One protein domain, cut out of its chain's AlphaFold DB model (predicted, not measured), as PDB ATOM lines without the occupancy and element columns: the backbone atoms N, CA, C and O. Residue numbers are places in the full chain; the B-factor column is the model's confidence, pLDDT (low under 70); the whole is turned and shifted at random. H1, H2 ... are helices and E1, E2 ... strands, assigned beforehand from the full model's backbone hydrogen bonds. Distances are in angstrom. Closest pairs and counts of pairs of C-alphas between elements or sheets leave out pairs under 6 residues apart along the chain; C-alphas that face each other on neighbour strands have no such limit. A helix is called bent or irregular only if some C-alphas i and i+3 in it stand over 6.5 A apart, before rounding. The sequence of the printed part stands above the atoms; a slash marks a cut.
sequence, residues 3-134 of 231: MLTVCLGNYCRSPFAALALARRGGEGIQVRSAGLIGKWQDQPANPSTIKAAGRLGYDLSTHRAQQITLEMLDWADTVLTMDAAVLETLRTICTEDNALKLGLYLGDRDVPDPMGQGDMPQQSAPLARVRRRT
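AT A GLANCE: This is residues 3 to 134 of the 231 residues of the protein "LMWPc domain-containing protein" of Streptomyces atratus (UniProt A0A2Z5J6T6). A small twisted sheet of four parallel strands forms the core, with helix H1 packed over one face and helix H4 over the other. Beyond H1, away from the sheet, H6 packs on it with residues 126 to 131, and H2 packs on H6. The printed part has 132 residues, with six named helices and four named strands in the order E1 H1 E2 H2 H3 E3 H4 H5 E4 H6; the sheet order is E2 E1 E3 E4, all parallel, and the class is mixed, helices and strands. The whole is compact and rounded, with a radius of gyration of the C-alphas of 13.5 A and spans of 39 by 34 by 29 A.

IN THESE COORDINATES: E1, residues 3 to 7, begins at C-alpha 3 at (-32.783, 4.575, -14.771). H1, residues 13 to 25, is 17.9 A long from first to last C-alpha, and E2, residues 30 to 35, is 17.4 A long. H2 is residues 47 to 55, 12.7 A long, and H3 is residues 70 to 75. E3, residues 78 to 81, is followed by H4, residues 84 to 93, which is 14.5 A long and begins at C-alpha 84 at (-47.506, -2.307, -7.477). H5 is residues 96 to 99 and E4 is residues 102 to 104. H6, residues 120 to 133, is 20.7 A long and ends at C-alpha 133 at (-35.774, -10.957, -16.351); it is neither bent nor irregular, but only just: C-alphas 123 and 126 are 6.1 A apart.

HOW THE PARTS SIT: In the sheet E2 and E4 are the edge strands, and from edge to edge the strands' lines turn by 81 degrees. E2 and E1 are parallel at 21 degrees, with N 5 and O 32 at 2.9 A and N 32 and O 3 at 2.8 A, within hydrogen-bond range. E1 and E3 stand at 17 degrees, with N 80 and O 4 at 2.8 A. E3 and E4 stand at 44 degrees, with N 81 and O 103 at 2.8 A. E1, H1, E2 and E3, H4 H5, E4 are strand-helix-strand units, two parallel neighbour strands joined through helices, each with a right-handed crossover. E2, H2 H3, E3 is a split unit, with E1 between its strands, and its crossover is left-handed. H1 and H4 on opposite faces make three layers, helices on both faces of a sheet. H1 lies over E2 and E1 at a height over the sheet of 7.9 A and runs along the strands, at 10 degrees to E1 on the local plane; the closest C-alphas of H1 and E1 are those of Ser 14 and Thr 5, 5.2 A. H4 lies over E3 at a height of 8.7 A, only just slantwise to the strands at 30.3 degrees on the local plane; its closest C-alphas to E3 are Leu 87 and Thr 81, 5.8 A. H3 only grazes the sheet, with residues 72 to 75. H5 is not on the sheet, but only just, with 4 pairs of C-alphas within 10 A; it is close to H3 but not clearly touching, the closest C-alphas being Asn 98 and Leu 73, 6.6 A. H6 touches H1 with residues 126 to 131 alone, the same way at 35.1 degrees, only just a steep tilt; the closest C-alphas are Arg 131 and Ala 20, 6.0 A. H2 touches H6 at a steep tilt of 52 degrees, the same way, closest at the C-alphas of Ala 52 and Ser 124, 5.4 A. H2 and H3 are apart. Every O i to N i+4 pair is within hydrogen-bond range in H1, H2, H3 and H4, and 8 of 10 are in H6; H5 is too short for such a pair.

THE WHOLE: The C-alphas farthest apart are those of Arg 55 and Glu 96, 39.9 A. The printed part has no cut. The links E2 to H2, H2 to H3 and E4 to H6 are long. The mean pLDDT of the printed part is 88.9, and residues 115 to 122, of which 120 to 122 belong to H6, are under 70.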
ATOM      1  N   MET A   3     -31.791   5.483 -15.337       95.81
ATOM      2  CA  MET A   3     -32.783   4.575 -14.771       95.81
ATOM      3  C   MET A   3     -32.759   4.610 -13.261       95.81
ATOM      4  O   MET A   3     -31.700   4.517 -12.642       95.81
ATOM      5  N   LEU A   4     -33.940   4.676 -12.662       97.44
ATOM      6  CA  LEU A   4     -34.103   4.610 -11.220       97.44
ATOM      7  C   LEU A   4     -34.885   3.357 -10.857       97.44
ATOM      8  O   LEU A   4     -35.997   3.154 -11.324       97.44
ATOM      9  N   THR A   5     -34.323   2.518  -9.998       97.56
ATOM     10  CA  THR A   5     -35.038   1.364  -9.441       97.56
ATOM     11  C   THR A   5     -35.548   1.685  -8.042       97.56
ATOM     12  O   THR A   5     -34.801   2.203  -7.212       97.56
ATOM     13  N   VAL A   6     -36.809   1.367  -7.744       97.31
ATOM     14  CA  VAL A   6     -37.436   1.745  -6.468       97.31
ATOM     15  C   VAL A   6     -38.109   0.549  -5.811       97.31
ATOM     16  O   VAL A   6     -38.896  -0.164  -6.426       97.31
ATOM     17  N   CYS A   7     -37.805   0.318  -4.540       96.25
ATOM     18  CA  CYS A   7     -38.578  -0.586  -3.688       96.25
ATOM     19  C   CYS A   7     -38.999   0.151  -2.419       96.25
ATOM     20  O   CYS A   7     -38.753   1.347  -2.290       96.25
ATOM     21  N   LEU A   8     -39.605  -0.552  -1.463       94.88
ATOM     22  CA  LEU A   8     -40.062   0.088  -0.238       94.88
ATOM     23  C   LEU A   8     -38.924   0.796   0.520       94.88
ATOM     24  O   LEU A   8     -39.030   1.982   0.793       94.88
ATOM     25  N   GLY A   9     -37.827   0.103   0.837       94.00
ATOM     26  CA  GLY A   9     -36.797   0.631   1.751       94.00
ATOM     27  C   GLY A   9     -35.374   0.707   1.202       94.00
ATOM     28  O   GLY A   9     -34.453   0.862   1.989       94.00
ATOM     29  N   ASN A  10     -35.164   0.491  -0.101       96.94
ATOM     30  CA  ASN A  10     -33.837   0.406  -0.739       96.94
ATOM     31  C   ASN A  10     -32.841  -0.586  -0.108       96.94
ATOM     32  O   ASN A  10     -31.634  -0.475  -0.294       96.94
ATOM     33  N   TYR A  11     -33.348  -1.573   0.629       94.12
ATOM     34  CA  TYR A  11     -32.529  -2.456   1.460       94.12
ATOM     35  C   TYR A  11     -32.269  -3.833   0.820       94.12
ATOM     36  O   TYR A  11     -31.268  -4.474   1.123       94.12
ATOM     37  N   CYS A  12     -33.144  -4.291  -0.089       92.12
ATOM     38  CA  CYS A  12     -33.061  -5.633  -0.695       92.12
ATOM     39  C   CYS A  12     -33.162  -5.613  -2.232       92.12
ATOM     40  O   CYS A  12     -32.174  -5.805  -2.933       92.12
ATOM     41  N   ARG A  13     -34.373  -5.385  -2.764       94.38
ATOM     42  CA  ARG A  13     -34.722  -5.634  -4.178       94.38
ATOM     43  C   ARG A  13     -34.150  -4.600  -5.156       94.38
ATOM     44  O   ARG A  13     -33.466  -4.978  -6.105       94.38
ATOM     45  N   SER A  14     -34.407  -3.308  -4.925       96.50
ATOM     46  CA  SER A  14     -33.956  -2.242  -5.832       96.50
ATOM     47  C   SER A  14     -32.437  -2.126  -6.002       96.50
ATOM     48  O   SER A  14     -32.015  -2.017  -7.151       96.50
ATOM     49  N   PRO A  15     -31.581  -2.236  -4.964       96.75
ATOM     50  CA  PRO A  15     -30.141  -2.118  -5.194       96.75
ATOM     51  C   PRO A  15     -29.585  -3.267  -6.043       96.75
ATOM     52  O   PRO A  15     -28.757  -3.048  -6.925       96.75
ATOM     53  N   PHE A  16     -30.099  -4.488  -5.862       95.62
ATOM     54  CA  PHE A  16     -29.728  -5.607  -6.724       95.62
ATOM     55  C   PHE A  16     -30.185  -5.397  -8.174       95.62
ATOM     56  O   PHE A  16     -29.430  -5.659  -9.109       95.62
ATOM     57  N   ALA A  17     -31.411  -4.906  -8.373       94.88
ATOM     58  CA  ALA A  17     -31.932  -4.611  -9.703       94.88
ATOM     59  C   ALA A  17     -31.103  -3.549 -10.435       94.88
ATOM     60  O   ALA A  17     -30.865  -3.702 -11.634       94.88
ATOM     61  N   ALA A  18     -30.620  -2.526  -9.722       95.50
ATOM     62  CA  ALA A  18     -29.736  -1.519 -10.294       95.50
ATOM     63  C   ALA A  18     -28.426  -2.124 -10.813       95.50
ATOM     64  O   ALA A  18     -28.058  -1.886 -11.963       95.50
ATOM     65  N   LEU A  19     -27.769  -2.977 -10.019       94.25
ATOM     66  CA  LEU A  19     -26.558  -3.681 -10.452       94.25
ATOM     67  C   LEU A  19     -26.817  -4.627 -11.627       94.25
ATOM     68  O   LEU A  19     -26.009  -4.713 -12.553       94.25
ATOM     69  N   ALA A  20     -27.942  -5.344 -11.601       92.44
ATOM     70  CA  ALA A  20     -28.320  -6.245 -12.680       92.44
ATOM     71  C   ALA A  20     -28.511  -5.487 -14.000       92.44
ATOM     72  O   ALA A  20     -27.979  -5.921 -15.023       92.44
ATOM     73  N   LEU A  21     -29.215  -4.349 -13.963       91.75
ATOM     74  CA  LEU A  21     -29.418  -3.471 -15.116       91.75
ATOM     75  C   LEU A  21     -28.106  -2.857 -15.599       91.75
ATOM     76  O   LEU A  21     -27.816  -2.960 -16.783       91.75
ATOM     77  N   ALA A  22     -27.291  -2.291 -14.706       90.81
ATOM     78  CA  ALA A  22     -26.016  -1.677 -15.076       90.81
ATOM     79  C   ALA A  22     -25.085  -2.683 -15.774       90.81
ATOM     80  O   ALA A  22     -24.501  -2.382 -16.810       90.81
ATOM     81  N   ARG A  23     -25.019  -3.924 -15.271       89.00
ATOM     82  CA  ARG A  23     -24.196  -4.984 -15.870       89.00
ATOM     83  C   ARG A  23     -24.677  -5.424 -17.256       89.00
ATOM     84  O   ARG A  23     -23.861  -5.861 -18.060       89.00
ATOM     85  N   ARG A  24     -25.987  -5.382 -17.524       84.69
ATOM     86  CA  ARG A  24     -26.565  -5.811 -18.815       84.69
ATOM     87  C   ARG A  24     -26.774  -4.673 -19.807       84.69
ATOM     88  O   ARG A  24     -26.892  -4.930 -20.998       84.69
ATOM     89  N   GLY A  25     -26.857  -3.444 -19.314       78.69
ATOM     90  CA  GLY A  25     -27.186  -2.257 -20.090       78.69
ATOM     91  C   GLY A  25     -26.083  -1.798 -21.035       78.69
ATOM     92  O   GLY A  25     -26.390  -1.192 -22.055       78.69
ATOM     93  N   GLY A  26     -24.826  -2.125 -20.725       78.06
ATOM     94  CA  GLY A  26     -23.670  -1.676 -21.497       78.06
ATOM     95  C   GLY A  26     -23.368  -0.187 -21.308       78.06
ATOM     96  O   GLY A  26     -23.880   0.470 -20.397       78.06
ATOM     97  N   GLU A  27     -22.502   0.340 -22.168       76.00
ATOM     98  CA  GLU A  27     -22.078   1.739 -22.134       76.00
ATOM     99  C   GLU A  27     -23.249   2.672 -22.494       76.00
ATOM    100  O   GLU A  27     -23.967   2.452 -23.469       76.00
ATOM    101  N   GLY A  28     -23.476   3.710 -21.680       83.94
ATOM    102  CA  GLY A  28     -24.539   4.706 -21.895       83.94
ATOM    103  C   GLY A  28     -25.798   4.542 -21.032       83.94
ATOM    104  O   GLY A  28     -26.685   5.406 -21.083       83.94
ATOM    105  N   ILE A  29     -25.876   3.495 -20.202       90.38
ATOM    106  CA  ILE A  29     -26.918   3.356 -19.176       90.38
ATOM    107  C   ILE A  29     -26.350   3.712 -17.801       90.38
ATOM    108  O   ILE A  29     -25.399   3.096 -17.328       90.38
ATOM    109  N   GLN A  30     -26.972   4.683 -17.137       94.62
ATOM    110  CA  GLN A  30     -26.720   4.983 -15.731       94.62
ATOM    111  C   GLN A  30     -27.901   4.494 -14.904       94.62
ATOM    112  O   GLN A  30     -29.051   4.793 -15.224       94.62
ATOM    113  N   VAL A  31     -27.630   3.753 -13.831       95.81
ATOM    114  CA  VAL A  31     -28.683   3.199 -12.978       95.81
ATOM    115  C   VAL A  31     -28.453   3.605 -11.532       95.81
ATOM    116  O   VAL A  31     -27.363   3.423 -10.993       95.81
ATOM    117  N   ARG A  32     -29.496   4.135 -10.900       97.19
ATOM    118  CA  ARG A  32     -29.552   4.424  -9.465       97.19
ATOM    119  C   ARG A  32     -30.636   3.575  -8.808       97.19
ATOM    120  O   ARG A  32     -31.510   3.008  -9.473       97.19
ATOM    121  N   SER A  33     -30.584   3.476  -7.485       97.81
ATOM    122  CA  SER A  33     -31.628   2.819  -6.701       97.81
ATOM    123  C   SER A  33     -32.049   3.697  -5.535       97.81
ATOM    124  O   SER A  33     -31.220   4.409  -4.979       97.81
ATOM    125  N   ALA A  34     -33.330   3.634  -5.183       98.06
ATOM    126  CA  ALA A  34     -33.895   4.367  -4.064       98.06
ATOM    127  C   ALA A  34     -34.985   3.554  -3.348       98.06
ATOM    128  O   ALA A  34     -35.374   2.447  -3.761       98.06
ATOM    129  N   GLY A  35     -35.439   4.107  -2.228       96.81
ATOM    130  CA  GLY A  35     -36.464   3.561  -1.352       96.81
ATOM    131  C   GLY A  35     -37.592   4.560  -1.184       96.81
ATOM    132  O   GLY A  35     -37.341   5.747  -1.007       96.81
ATOM    133  N   LEU A  36     -38.831   4.085  -1.212       94.38
ATOM    134  CA  LEU A  36     -40.001   4.914  -0.931       94.38
ATOM    135  C   LEU A  36     -39.942   5.534   0.479       94.38
ATOM    136  O   LEU A  36     -40.334   6.684   0.670       94.38
ATOM    137  N   ILE A  37     -39.421   4.786   1.458       93.75
ATOM    138  CA  ILE A  37     -39.230   5.240   2.842       93.75
ATOM    139  C   ILE A  37     -37.743   5.331   3.207       93.75
ATOM    140  O   ILE A  37     -36.940   4.489   2.810       93.75
ATOM    141  N   GLY A  38     -37.393   6.302   4.054       92.88
ATOM    142  CA  GLY A  38     -36.032   6.522   4.562       92.88
ATOM    143  C   GLY A  38     -35.623   5.662   5.765       92.88
ATOM    144  O   GLY A  38     -34.668   5.999   6.454       92.88
ATOM    145  N   LYS A  39     -36.320   4.550   6.053       94.44
ATOM    146  CA  LYS A  39     -36.063   3.717   7.251       94.44
ATOM    147  C   LYS A  39     -34.616   3.208   7.347       94.44
ATOM    148  O   LYS A  39     -34.110   3.029   8.449       94.44
ATOM    149  N   TRP A  40     -33.987   2.940   6.205       94.94
ATOM    150  CA  TRP A  40     -32.641   2.368   6.109       94.94
ATOM    151  C   TRP A  40     -31.621   3.364   5.554       94.94
ATOM    152  O   TRP A  40     -30.630   2.939   4.976       94.94
ATOM    153  N   GLN A  41     -31.858   4.672   5.682       97.12
ATOM    154  CA  GLN A  41     -30.949   5.692   5.155       97.12
ATOM    155  C   GLN A  41     -29.492   5.430   5.584       97.12
ATOM    156  O   GLN A  41     -29.218   5.152   6.752       97.12
ATOM    157  N   ASP A  42     -28.587   5.467   4.608       97.19
ATOM    158  CA  ASP A  42     -27.142   5.233   4.717       97.19
ATOM    159  C   ASP A  42     -26.730   3.851   5.254       97.19
ATOM    160  O   ASP A  42     -25.553   3.592   5.508       97.19
ATOM    161  N   GLN A  43     -27.672   2.915   5.377       96.75
ATOM    162  CA  GLN A  43     -27.381   1.540   5.774       96.75
ATOM    163  C   GLN A  43     -26.936   0.704   4.567       96.75
ATOM    164  O   GLN A  43     -27.375   0.956   3.437       96.75
ATOM    165  N   PRO A  44     -26.083  -0.318   4.768       96.44
ATOM    166  CA  PRO A  44     -25.778  -1.283   3.718       96.44
ATOM    167  C   PRO A  44     -27.035  -2.054   3.293       96.44
ATOM    168  O   PRO A  44     -28.057  -2.047   3.981       96.44
ATOM    169  N   ALA A  45     -26.957  -2.767   2.167       94.44
ATOM    170  CA  ALA A  45     -27.996  -3.729   1.808       94.44
ATOM    171  C   ALA A  45     -28.148  -4.810   2.896       94.44
ATOM    172  O   ALA A  45     -27.228  -5.078   3.672       94.44
ATOM    173  N   ASN A  46     -29.306  -5.468   2.927       92.44
ATOM    174  CA  ASN A  46     -29.553  -6.587   3.828       92.44
ATOM    175  C   ASN A  46     -28.422  -7.630   3.720       92.44
ATOM    176  O   ASN A  46     -28.126  -8.062   2.602       92.44
ATOM    177  N   PRO A  47     -27.816  -8.080   4.835       91.50
ATOM    178  CA  PRO A  47     -26.716  -9.047   4.805       91.50
ATOM    179  C   PRO A  47     -27.037 -10.327   4.022       91.50
ATOM    180  O   PRO A  47     -26.207 -10.823   3.255       91.50
ATOM    181  N   SER A  48     -28.264 -10.838   4.149       89.56
ATOM    182  CA  SER A  48     -28.723 -12.010   3.404       89.56
ATOM    183  C   SER A  48     -28.878 -11.707   1.907       89.56
ATOM    184  O   SER A  48     -28.544 -12.545   1.069       89.56
ATOM    185  N   THR A  49     -29.292 -10.489   1.546       90.25
ATOM    186  CA  THR A  49     -29.301 -10.017   0.149       90.25
ATOM    187  C   THR A  49     -27.886  -9.909  -0.412       90.25
ATOM    188  O   THR A  49     -27.655 -10.373  -1.524       90.25
ATOM    189  N   ILE A  50     -26.926  -9.362   0.343       92.69
ATOM    190  CA  ILE A  50     -25.516  -9.268  -0.074       92.69
ATOM    191  C   ILE A  50     -24.967 -10.668  -0.368       92.69
ATOM    192  O   ILE A  50     -24.428 -10.919  -1.445       92.69
ATOM    193  N   LYS A  51     -25.174 -11.618   0.550       91.50
ATOM    194  CA  LYS A  51     -24.722 -13.004   0.377       91.50
ATOM    195  C   LYS A  51     -25.407 -13.691  -0.810       91.50
ATOM    196  O   LYS A  51     -24.760 -14.436  -1.547       91.50
ATOM    197  N   ALA A  52     -26.705 -13.458  -1.018       90.44
ATOM    198  CA  ALA A  52     -27.443 -14.017  -2.150       90.44
ATOM    199  C   ALA A  52     -26.986 -13.414  -3.489       90.44
ATOM    200  O   ALA A  52     -26.817 -14.149  -4.461       90.44
ATOM    201  N   ALA A  53     -26.723 -12.107  -3.533       91.94
ATOM    202  CA  ALA A  53     -26.175 -11.421  -4.698       91.94
ATOM    203  C   ALA A  53     -24.770 -11.929  -5.047       91.94
ATOM    204  O   ALA A  53     -24.512 -12.232  -6.214       91.94
ATOM    205  N   GLY A  54     -23.914 -12.140  -4.041       93.81
ATOM    206  CA  GLY A  54     -22.573 -12.703  -4.221       93.81
ATOM    207  C   GLY A  54     -22.597 -14.079  -4.892       93.81
ATOM    208  O   GLY A  54     -21.852 -14.320  -5.838       93.81
ATOM    209  N   ARG A  55     -23.540 -14.952  -4.508       90.88
ATOM    210  CA  ARG A  55     -23.757 -16.260  -5.168       90.88
ATOM    211  C   ARG A  55     -24.183 -16.147  -6.635       90.88
ATOM    212  O   ARG A  55     -24.015 -17.091  -7.398       90.88
ATOM    213  N   LEU A  56     -24.756 -15.012  -7.025       89.81
ATOM    214  CA  LEU A  56     -25.137 -14.706  -8.404       89.81
ATOM    215  C   LEU A  56     -24.047 -13.926  -9.161       89.81
ATOM    216  O   LEU A  56     -24.264 -13.571 -10.321       89.81
ATOM    217  N   GLY A  57     -22.898 -13.670  -8.527       93.06
ATOM    218  CA  GLY A  57     -21.774 -12.932  -9.097       93.06
ATOM    219  C   GLY A  57     -21.958 -11.413  -9.100       93.06
ATOM    220  O   GLY A  57     -21.429 -10.759  -9.997       93.06
ATOM    221  N   TYR A  58     -22.732 -10.863  -8.160       93.50
ATOM    222  CA  TYR A  58     -22.933  -9.422  -7.969       93.50
ATOM    223  C   TYR A  58     -22.429  -8.985  -6.592       93.50
ATOM    224  O   TYR A  58     -22.675  -9.676  -5.606       93.50
ATOM    225  N   ASP A  59     -21.785  -7.820  -6.519       94.75
ATOM    226  CA  ASP A  59     -21.315  -7.229  -5.262       94.75
ATOM    227  C   ASP A  59     -22.203  -6.053  -4.834       94.75
ATOM    228  O   ASP A  59     -22.338  -5.073  -5.560       94.75
ATOM    229  N   LEU A  60     -22.808  -6.169  -3.649       94.62
ATOM    230  CA  LEU A  60     -23.661  -5.154  -3.017       94.62
ATOM    231  C   LEU A  60     -23.010  -4.504  -1.783       94.62
ATOM    232  O   LEU A  60     -23.671  -3.734  -1.086       94.62
ATOM    233  N   SER A  61     -21.749  -4.811  -1.478       92.31
ATOM    234  CA  SER A  61     -21.072  -4.362  -0.251       92.31
ATOM    235  C   SER A  61     -20.946  -2.832  -0.144       92.31
ATOM    236  O   SER A  61     -21.022  -2.255   0.948       92.31
ATOM    237  N   THR A  62     -20.818  -2.160  -1.287       94.12
ATOM    238  CA  THR A  62     -20.684  -0.701  -1.389       94.12
ATOM    239  C   THR A  62     -22.025   0.029  -1.423       94.12
ATOM    240  O   THR A  62     -22.052   1.250  -1.276       94.12
ATOM    241  N   HIS A  63     -23.148  -0.688  -1.567       96.94
ATOM    242  CA  HIS A  63     -24.478  -0.077  -1.603       96.94
ATOM    243  C   HIS A  63     -24.789   0.654  -0.297       96.94
ATOM    244  O   HIS A  63     -24.511   0.144   0.790       96.94
ATOM    245  N   ARG A  64     -25.424   1.821  -0.409       97.69
ATOM    246  CA  ARG A  64     -25.992   2.567   0.714       97.69
ATOM    247  C   ARG A  64     -27.423   2.947   0.384       97.69
ATOM    248  O   ARG A  64     -27.696   3.536  -0.664       97.69
ATOM    249  N   ALA A  65     -28.332   2.538   1.259       97.56
ATOM    250  CA  ALA A  65     -29.747   2.762   1.075       97.56
ATOM    251  C   ALA A  65     -30.072   4.256   1.185       97.56
ATOM    252  O   ALA A  65     -29.559   4.954   2.053       97.56
ATOM    253  N   GLN A  66     -30.924   4.741   0.288       97.75
ATOM    254  CA  GLN A  66     -31.310   6.145   0.222       97.75
ATOM    255  C   GLN A  66     -32.805   6.294  -0.051       97.75
ATOM    256  O   GLN A  66     -33.393   5.519  -0.817       97.75
ATOM    257  N   GLN A  67     -33.424   7.287   0.580       97.50
ATOM    258  CA  GLN A  67     -34.804   7.654   0.292       97.50
ATOM    259  C   GLN A  67     -34.905   8.350  -1.067       97.50
ATOM    260  O   GLN A  67     -34.027   9.113  -1.466       97.50
ATOM    261  N   ILE A  68     -35.997   8.086  -1.777       96.25
ATOM    262  CA  ILE A  68     -36.306   8.750  -3.034       96.25
ATOM    263  C   ILE A  68     -36.528  10.253  -2.831       96.25
ATOM    264  O   ILE A  68     -37.187  10.672  -1.880       96.25
ATOM    265  N   THR A  69     -36.011  11.054  -3.761       94.19
ATOM    266  CA  THR A  69     -36.216  12.507  -3.822       94.19
ATOM    267  C   THR A  69     -36.799  12.913  -5.175       94.19
ATOM    268  O   THR A  69     -36.751  12.147  -6.142       94.19
ATOM    269  N   LEU A  70     -37.340  14.133  -5.264       91.25
ATOM    270  CA  LEU A  70     -37.812  14.687  -6.539       91.25
ATOM    271  C   LEU A  70     -36.672  14.816  -7.557       91.25
ATOM    272  O   LEU A  70     -36.855  14.461  -8.710       91.25
ATOM    273  N   GLU A  71     -35.472  15.196  -7.120       93.62
ATOM    274  CA  GLU A  71     -34.292  15.294  -7.989       93.62
ATOM    275  C   GLU A  71     -33.918  13.948  -8.623       93.62
ATOM    276  O   GLU A  71     -33.526  13.888  -9.787       93.62
ATOM    277  N   MET A  72     -34.056  12.844  -7.878       95.81
ATOM    278  CA  MET A  72     -33.828  11.502  -8.424       95.81
ATOM    279  C   MET A  72     -34.881  11.124  -9.459       95.81
ATOM    280  O   MET A  72     -34.548  10.457 -10.440       95.81
ATOM    281  N   LEU A  73     -36.136  11.521  -9.228       93.50
ATOM    282  CA  LEU A  73     -37.190  11.346 -10.214       93.50
ATOM    283  C   LEU A  73     -36.838  12.153 -11.457       93.50
ATOM    284  O   LEU A  73     -36.710  11.552 -12.515       93.50
ATOM    285  N   ASP A  74     -36.601  13.454 -11.338       92.62
ATOM    286  CA  ASP A  74     -36.302  14.359 -12.455       92.62
ATOM    287  C   ASP A  74     -35.059  13.931 -13.253       92.62
ATOM    288  O   ASP A  74     -35.046  14.037 -14.475       92.62
ATOM    289  N   TRP A  75     -34.049  13.360 -12.590       95.31
ATOM    290  CA  TRP A  75     -32.859  12.792 -13.235       95.31
ATOM    291  C   TRP A  75     -33.151  11.559 -14.111       95.31
ATOM    292  O   TRP A  75     -32.406  11.287 -15.058       95.31
ATOM    293  N   ALA A  76     -34.184  10.779 -13.779       95.38
ATOM    294  CA  ALA A  76     -34.476   9.508 -14.427       95.38
ATOM    295  C   ALA A  76     -35.329   9.679 -15.693       95.38
ATOM    296  O   ALA A  76     -36.391  10.303 -15.659       95.38
ATOM    297  N   ASP A  77     -34.917   9.005 -16.771       94.19
ATOM    298  CA  ASP A  77     -35.720   8.824 -17.986       94.19
ATOM    299  C   ASP A  77     -36.787   7.730 -17.778       94.19
ATOM    300  O   ASP A  77     -37.845   7.726 -18.401       94.19
ATOM    301  N   THR A  78     -36.509   6.757 -16.903       93.94
ATOM    302  CA  THR A  78     -37.435   5.671 -16.540       93.94
ATOM    303  C   THR A  78     -37.268   5.274 -15.077       93.94
ATOM    304  O   THR A  78     -36.149   5.119 -14.581       93.94
ATOM    305  N   VAL A  79     -38.393   5.065 -14.391       95.38
ATOM    306  CA  VAL A  79     -38.458   4.661 -12.986       95.38
ATOM    307  C   VAL A  79     -39.130   3.291 -12.884       95.38
ATOM    308  O   VAL A  79     -40.303   3.133 -13.207       95.38
ATOM    309  N   LEU A  80     -38.380   2.294 -12.417       96.00
ATOM    310  CA  LEU A  80     -38.802   0.900 -12.316       96.00
ATOM    311  C   LEU A  80     -39.064   0.513 -10.862       96.00
ATOM    312  O   LEU A  80     -38.134   0.360 -10.063       96.00
ATOM    313  N   THR A  81     -40.330   0.316 -10.516       95.75
ATOM    314  CA  THR A  81     -40.747  -0.082  -9.172       95.75
ATOM    315  C   THR A  81     -40.760  -1.602  -9.027       95.75
ATOM    316  O   THR A  81     -41.035  -2.343  -9.970       95.75
ATOM    317  N   MET A  82     -40.421  -2.099  -7.839       94.69
ATOM    318  CA  MET A  82     -40.344  -3.544  -7.590       94.69
ATOM    319  C   MET A  82     -41.709  -4.195  -7.360       94.69
ATOM    320  O   MET A  82     -41.818  -5.409  -7.499       94.69
ATOM    321  N   ASP A  83     -42.724  -3.415  -6.995       93.56
ATOM    322  CA  ASP A  83     -44.088  -3.886  -6.772       93.56
ATOM    323  C   ASP A  83     -45.119  -2.776  -7.043       93.56
ATOM    324  O   ASP A  83     -44.779  -1.586  -7.132       93.56
ATOM    325  N   ALA A  84     -46.378  -3.185  -7.200       92.56
ATOM    326  CA  ALA A  84     -47.506  -2.307  -7.477       92.56
ATOM    327  C   ALA A  84     -47.810  -1.348  -6.319       92.56
ATOM    328  O   ALA A  84     -48.178  -0.203  -6.559       92.56
ATOM    329  N   ALA A  85     -47.599  -1.755  -5.067       93.00
ATOM    330  CA  ALA A  85     -47.848  -0.879  -3.922       93.00
ATOM    331  C   ALA A  85     -46.908   0.343  -3.927       93.00
ATOM    332  O   ALA A  85     -47.340   1.474  -3.688       93.00
ATOM    333  N   VAL A  86     -45.628   0.133  -4.252       93.56
ATOM    334  CA  VAL A  86     -44.653   1.215  -4.446       93.56
ATOM    335  C   VAL A  86     -45.013   2.070  -5.661       93.56
ATOM    336  O   VAL A  86     -44.900   3.292  -5.583       93.56
ATOM    337  N   LEU A  87     -45.466   1.454  -6.760       93.62
ATOM    338  CA  LEU A  87     -45.904   2.167  -7.967       93.62
ATOM    339  C   LEU A  87     -47.059   3.126  -7.685       93.62
ATOM    340  O   LEU A  87     -46.962   4.312  -7.995       93.62
ATOM    341  N   GLU A  88     -48.123   2.621  -7.068       93.25
ATOM    342  CA  GLU A  88     -49.305   3.411  -6.733       93.25
ATOM    343  C   GLU A  88     -48.963   4.525  -5.746       93.25
ATOM    344  O   GLU A  88     -49.358   5.673  -5.945       93.25
ATOM    345  N   THR A  89     -48.139   4.239  -4.735       92.81
ATOM    346  CA  THR A  89     -47.715   5.290  -3.803       92.81
ATOM    347  C   THR A  89     -46.924   6.379  -4.527       92.81
ATOM    348  O   THR A  89     -47.186   7.560  -4.309       92.81
ATOM    349  N   LEU A  90     -46.009   6.016  -5.437       91.19
ATOM    350  CA  LEU A  90     -45.275   7.003  -6.229       91.19
ATOM    351  C   LEU A  90     -46.208   7.854  -7.091       91.19
ATOM    352  O   LEU A  90     -46.114   9.076  -7.046       91.19
ATOM    353  N   ARG A  91     -47.172   7.246  -7.787       91.00
ATOM    354  CA  ARG A  91     -48.159   7.977  -8.601       91.00
ATOM    355  C   ARG A  91     -48.904   9.058  -7.819       91.00
ATOM    356  O   ARG A  91     -49.221  10.095  -8.389       91.00
ATOM    357  N   THR A  92     -49.134   8.854  -6.521       88.06
ATOM    358  CA  THR A  92     -49.803   9.854  -5.671       88.06
ATOM    359  C   THR A  92     -48.913  11.011  -5.213       88.06
ATOM    360  O   THR A  92     -49.440  12.049  -4.817       88.06
ATOM    361  N   ILE A  93     -47.585  10.858  -5.248       84.19
ATOM    362  CA  ILE A  93     -46.632  11.880  -4.774       84.19
ATOM    363  C   ILE A  93     -45.838  12.544  -5.907       84.19
ATOM    364  O   ILE A  93     -45.231  13.594  -5.696       84.19
ATOM    365  N   CYS A  94     -45.814  11.940  -7.096       85.25
ATOM    366  CA  CYS A  94     -45.123  12.456  -8.271       85.25
ATOM    367  C   CYS A  94     -45.905  13.586  -8.963       85.25
ATOM    368  O   CYS A  94     -47.119  13.710  -8.837       85.25
ATOM    369  N   THR A  95     -45.195  14.389  -9.757       86.19
ATOM    370  CA  THR A  95     -45.812  15.253 -10.773       86.19
ATOM    371  C   THR A  95     -46.363  14.412 -11.929       86.19
ATOM    372  O   THR A  95     -45.940  13.271 -12.116       86.19
ATOM    373  N   GLU A  96     -47.265  14.981 -12.733       82.69
ATOM    374  CA  GLU A  96     -47.815  14.309 -13.922       82.69
ATOM    375  C   GLU A  96     -46.709  13.855 -14.888       82.69
ATOM    376  O   GLU A  96     -46.689  12.692 -15.286       82.69
ATOM    377  N   ASP A  97     -45.722  14.714 -15.164       84.12
ATOM    378  CA  ASP A  97     -44.572  14.377 -16.017       84.12
ATOM    379  C   ASP A  97     -43.781  13.182 -15.468       84.12
ATOM    380  O   ASP A  97     -43.395  12.269 -16.201       84.12
ATOM    381  N   ASN A  98     -43.576  13.149 -14.146       85.38
ATOM    382  CA  ASN A  98     -42.856  12.063 -13.497       85.38
ATOM    383  C   ASN A  98     -43.681  10.773 -13.422       85.38
ATOM    384  O   ASN A  98     -43.102   9.690 -13.341       85.38
ATOM    385  N   ALA A  99     -45.009  10.863 -13.474       86.06
ATOM    386  CA  ALA A  99     -45.875   9.697 -13.459       86.06
ATOM    387  C   ALA A  99     -45.794   8.889 -14.766       86.06
ATOM    388  O   ALA A  99     -45.915   7.664 -14.735       86.06
ATOM    389  N   LEU A 100     -45.525   9.551 -15.898       88.00
ATOM    390  CA  LEU A 100     -45.436   8.920 -17.223       88.00
ATOM    391  C   LEU A 100     -44.229   7.986 -17.384       88.00
ATOM    392  O   LEU A 100     -44.259   7.078 -18.211       88.00
ATOM    393  N   LYS A 101     -43.177   8.189 -16.587       92.38
ATOM    394  CA  LYS A 101     -41.955   7.370 -16.607       92.38
ATOM    395  C   LYS A 101     -41.954   6.215 -15.606       92.38
ATOM    396  O   LYS A 101     -40.958   5.497 -15.517       92.38
ATOM    397  N   LEU A 102     -43.026   6.049 -14.828       92.38
ATOM    398  CA  LEU A 102     -43.156   4.985 -13.834       92.38
ATOM    399  C   LEU A 102     -43.648   3.680 -14.475       92.38
ATOM    400  O   LEU A 102     -44.656   3.662 -15.180       92.38
ATOM    401  N   GLY A 103     -43.004   2.566 -14.135       92.88
ATOM    402  CA  GLY A 103     -43.454   1.230 -14.516       92.88
ATOM    403  C   GLY A 103     -42.986   0.153 -13.544       92.88
ATOM    404  O   GLY A 103     -42.078   0.369 -12.742       92.88
ATOM    405  N   LEU A 104     -43.598  -1.031 -13.621       92.88
ATOM    406  CA  LEU A 104     -43.135  -2.200 -12.875       92.88
ATOM    407  C   LEU A 104     -41.847  -2.749 -13.490       92.88
ATOM    408  O   LEU A 104     -41.729  -2.867 -14.708       92.88
ATOM    409  N   TYR A 105     -40.914  -3.189 -12.649       91.62
ATOM    410  CA  TYR A 105     -39.652  -3.787 -13.089       91.62
ATOM    411  C   TYR A 105     -39.851  -5.011 -13.998       91.62
ATOM    412  O   TYR A 105     -39.077  -5.226 -14.926       91.62
ATOM    413  N   LEU A 106     -40.880  -5.824 -13.732       87.94
ATOM    414  CA  LEU A 106     -41.226  -6.988 -14.558       87.94
ATOM    415  C   LEU A 106     -42.307  -6.686 -15.609       87.94
ATOM    416  O   LEU A 106     -42.695  -7.594 -16.339       87.94
ATOM    417  N   GLY A 107     -42.795  -5.446 -15.688       86.81
ATOM    418  CA  GLY A 107     -43.875  -5.022 -16.582       86.81
ATOM    419  C   GLY A 107     -45.274  -5.403 -16.093       86.81
ATOM    420  O   GLY A 107     -46.112  -4.525 -15.928       86.81
ATOM    421  N   ASP A 108     -45.520  -6.688 -15.824       81.75
ATOM    422  CA  ASP A 108     -46.869  -7.234 -15.586       81.75
ATOM    423  C   ASP A 108     -47.126  -7.735 -14.155       81.75
ATOM    424  O   ASP A 108     -48.246  -8.123 -13.825       81.75
ATOM    425  N   ARG A 109     -46.095  -7.792 -13.306       85.88
ATOM    426  CA  ARG A 109     -46.182  -8.419 -11.981       85.88
ATOM    427  C   ARG A 109     -45.143  -7.905 -10.996       85.88
ATOM    428  O   ARG A 109     -44.116  -7.341 -11.377       85.88
ATOM    429  N   ASP A 110     -45.363  -8.230  -9.729       89.06
ATOM    430  CA  ASP A 110     -44.463  -7.865  -8.642       89.06
ATOM    431  C   ASP A 110     -43.216  -8.757  -8.566       89.06
ATOM    432  O   ASP A 110     -43.230  -9.971  -8.827       89.06
ATOM    433  N   VAL A 111     -42.117  -8.145  -8.128       86.50
ATOM    434  CA  VAL A 111     -40.961  -8.841  -7.566       86.50
ATOM    435  C   VAL A 111     -41.268  -9.106  -6.085       86.50
ATOM    436  O   VAL A 111     -41.295  -8.145  -5.308       86.50
ATOM    437  N   PRO A 112     -41.467 -10.375  -5.669       84.44
ATOM    438  CA  PRO A 112     -41.859 -10.699  -4.297       84.44
ATOM    439  C   PRO A 112     -40.910 -10.078  -3.269       84.44
ATOM    440  O   PRO A 112     -39.690 -10.168  -3.439       84.44
ATOM    441  N   ASP A 113     -41.456  -9.444  -2.229       80.94
ATOM    442  CA  ASP A 113     -40.652  -8.841  -1.166       80.94
ATOM    443  C   ASP A 113     -40.104  -9.917  -0.217       80.94
ATOM    444  O   ASP A 113     -40.892 -10.633   0.399       80.94
ATOM    445  N   PRO A 114     -38.773 -10.052  -0.074       77.94
ATOM    446  CA  PRO A 114     -38.189 -10.998   0.872       77.94
ATOM    447  C   PRO A 114     -38.204 -10.506   2.332       77.94
ATOM    448  O   PRO A 114     -37.780 -11.234   3.228       77.94
ATOM    449  N   MET A 115     -38.626  -9.264   2.602       65.75
ATOM    450  CA  MET A 115     -38.683  -8.716   3.963       65.75
ATOM    451  C   MET A 115     -39.697  -9.465   4.846       65.75
ATOM    452  O   MET A 115     -40.815  -9.744   4.427       65.75
ATOM    453  N   GLY A 116     -39.314  -9.751   6.099       57.69
ATOM    454  CA  GLY A 116     -40.155 -10.451   7.088       57.69
ATOM    455  C   GLY A 116     -39.894 -11.956   7.207       57.69
ATOM    456  O   GLY A 116     -40.460 -12.602   8.082       57.69
ATOM    457  N   GLN A 117     -39.013 -12.510   6.374       54.44
ATOM    458  CA  GLN A 117     -38.644 -13.924   6.390       54.44
ATOM    459  C   GLN A 117     -37.113 -13.998   6.477       54.44
ATOM    460  O   GLN A 117     -36.412 -13.624   5.543       54.44
ATOM    461  N   GLY A 118     -36.593 -14.358   7.653       49.19
ATOM    462  CA  GLY A 118     -35.196 -14.138   8.066       49.19
ATOM    463  C   GLY A 118     -34.118 -14.940   7.328       49.19
ATOM    464  O   GLY A 118     -32.932 -14.734   7.585       49.19
ATOM    465  N   ASP A 119     -34.493 -15.810   6.392       58.31
ATOM    466  CA  ASP A 119     -33.599 -16.837   5.870       58.31
ATOM    467  C   ASP A 119     -33.086 -16.547   4.442       58.31
ATOM    468  O   ASP A 119     -33.689 -15.862   3.612       58.31
ATOM    469  N   MET A 120     -31.896 -17.078   4.150       56.00
ATOM    470  CA  MET A 120     -31.173 -16.909   2.881       56.00
ATOM    471  C   MET A 120     -31.917 -17.388   1.612       56.00
ATOM    472  O   MET A 120     -31.835 -16.694   0.590       56.00
ATOM    473  N   PRO A 121     -32.600 -18.554   1.599       60.84
ATOM    474  CA  PRO A 121     -33.356 -19.020   0.429       60.84
ATOM    475  C   PRO A 121     -34.378 -17.996  -0.086       60.84
ATOM    476  O   PRO A 121     -34.550 -17.834  -1.295       60.84
ATOM    477  N   GLN A 122     -34.981 -17.234   0.815       69.50
ATOM    478  CA  GLN A 122     -36.060 -16.294   0.551       69.50
ATOM    479  C   GLN A 122     -35.537 -15.026  -0.128       69.50
ATOM    480  O   GLN A 122     -36.232 -14.451  -0.960       69.50
ATOM    481  N   GLN A 123     -34.278 -14.647   0.119       71.44
ATOM    482  CA  GLN A 123     -33.603 -13.575  -0.625       71.44
ATOM    483  C   GLN A 123     -33.196 -14.016  -2.038       71.44
ATOM    484  O   GLN A 123     -33.127 -13.208  -2.962       71.44
ATOM    485  N   SER A 124     -32.931 -15.308  -2.242       74.75
ATOM    486  CA  SER A 124     -32.391 -15.806  -3.511       74.75
ATOM    487  C   SER A 124     -33.417 -15.847  -4.646       74.75
ATOM    488  O   SER A 124     -33.065 -15.541  -5.787       74.75
ATOM    489  N   ALA A 125     -34.683 -16.167  -4.363       78.44
ATOM    490  CA  ALA A 125     -35.712 -16.290  -5.397       78.44
ATOM    491  C   ALA A 125     -36.077 -14.940  -6.056       78.44
ATOM    492  O   ALA A 125     -36.083 -14.880  -7.293       78.44
ATOM    493  N   PRO A 126     -36.304 -13.839  -5.308       79.75
ATOM    494  CA  PRO A 126     -36.517 -12.517  -5.899       79.75
ATOM    495  C   PRO A 126     -35.316 -12.046  -6.722       79.75
ATOM    496  O   PRO A 126     -35.484 -11.609  -7.859       79.75
ATOM    497  N   LEU A 127     -34.096 -12.209  -6.201       79.75
ATOM    498  CA  LEU A 127     -32.861 -11.837  -6.898       79.75
ATOM    499  C   LEU A 127     -32.652 -12.665  -8.174       79.75
ATOM    500  O   LEU A 127     -32.317 -12.128  -9.229       79.75
ATOM    501  N   ALA A 128     -32.914 -13.971  -8.127       80.75
ATOM    502  CA  ALA A 128     -32.859 -14.821  -9.309       80.75
ATOM    503  C   ALA A 128     -33.893 -14.395 -10.362       80.75
ATOM    504  O   ALA A 128     -33.579 -14.402 -11.554       80.75
ATOM    505  N   ARG A 129     -35.104 -13.995  -9.946       83.06
ATOM    506  CA  ARG A 129     -36.139 -13.481 -10.853       83.06
ATOM    507  C   ARG A 129     -35.708 -12.173 -11.506       83.06
ATOM    508  O   ARG A 129     -35.786 -12.083 -12.729       83.06
ATOM    509  N   VAL A 130     -35.191 -11.229 -10.717       79.62
ATOM    510  CA  VAL A 130     -34.620  -9.969 -11.212       79.62
ATOM    511  C   VAL A 130     -33.543 -10.271 -12.248       79.62
ATOM    512  O   VAL A 130     -33.723  -9.933 -13.410       79.62
ATOM    513  N   ARG A 131     -32.508 -11.040 -11.885       83.94
ATOM    514  CA  ARG A 131     -31.402 -11.400 -12.787       83.94
ATOM    515  C   ARG A 131     -31.878 -12.054 -14.084       83.94
ATOM    516  O   ARG A 131     -31.333 -11.760 -15.142       83.94
ATOM    517  N   ARG A 132     -32.833 -12.990 -14.020       81.62
ATOM    518  CA  ARG A 132     -33.337 -13.706 -15.207       81.62
ATOM    519  C   ARG A 132     -34.118 -12.792 -16.147       81.62
ATOM    520  O   ARG A 132     -34.054 -13.002 -17.352       81.62
ATOM    521  N   ARG A 133     -34.862 -11.828 -15.598       82.25
ATOM    522  CA  ARG A 133     -35.774 -10.957 -16.351       82.25
ATOM    523  C   ARG A 133     -35.168  -9.612 -16.726       82.25
ATOM    524  O   ARG A 133     -35.739  -8.940 -17.573       82.25
ATOM    525  N   THR A 134     -34.009  -9.245 -16.177       76.94
ATOM    526  CA  THR A 134     -33.250  -8.091 -16.663       76.94
ATOM    527  C   THR A 134     -32.941  -8.287 -18.156       76.94
ATOM    528  O   THR A 134     -32.259  -9.260 -18.499       76.94
TER     529      THR A 134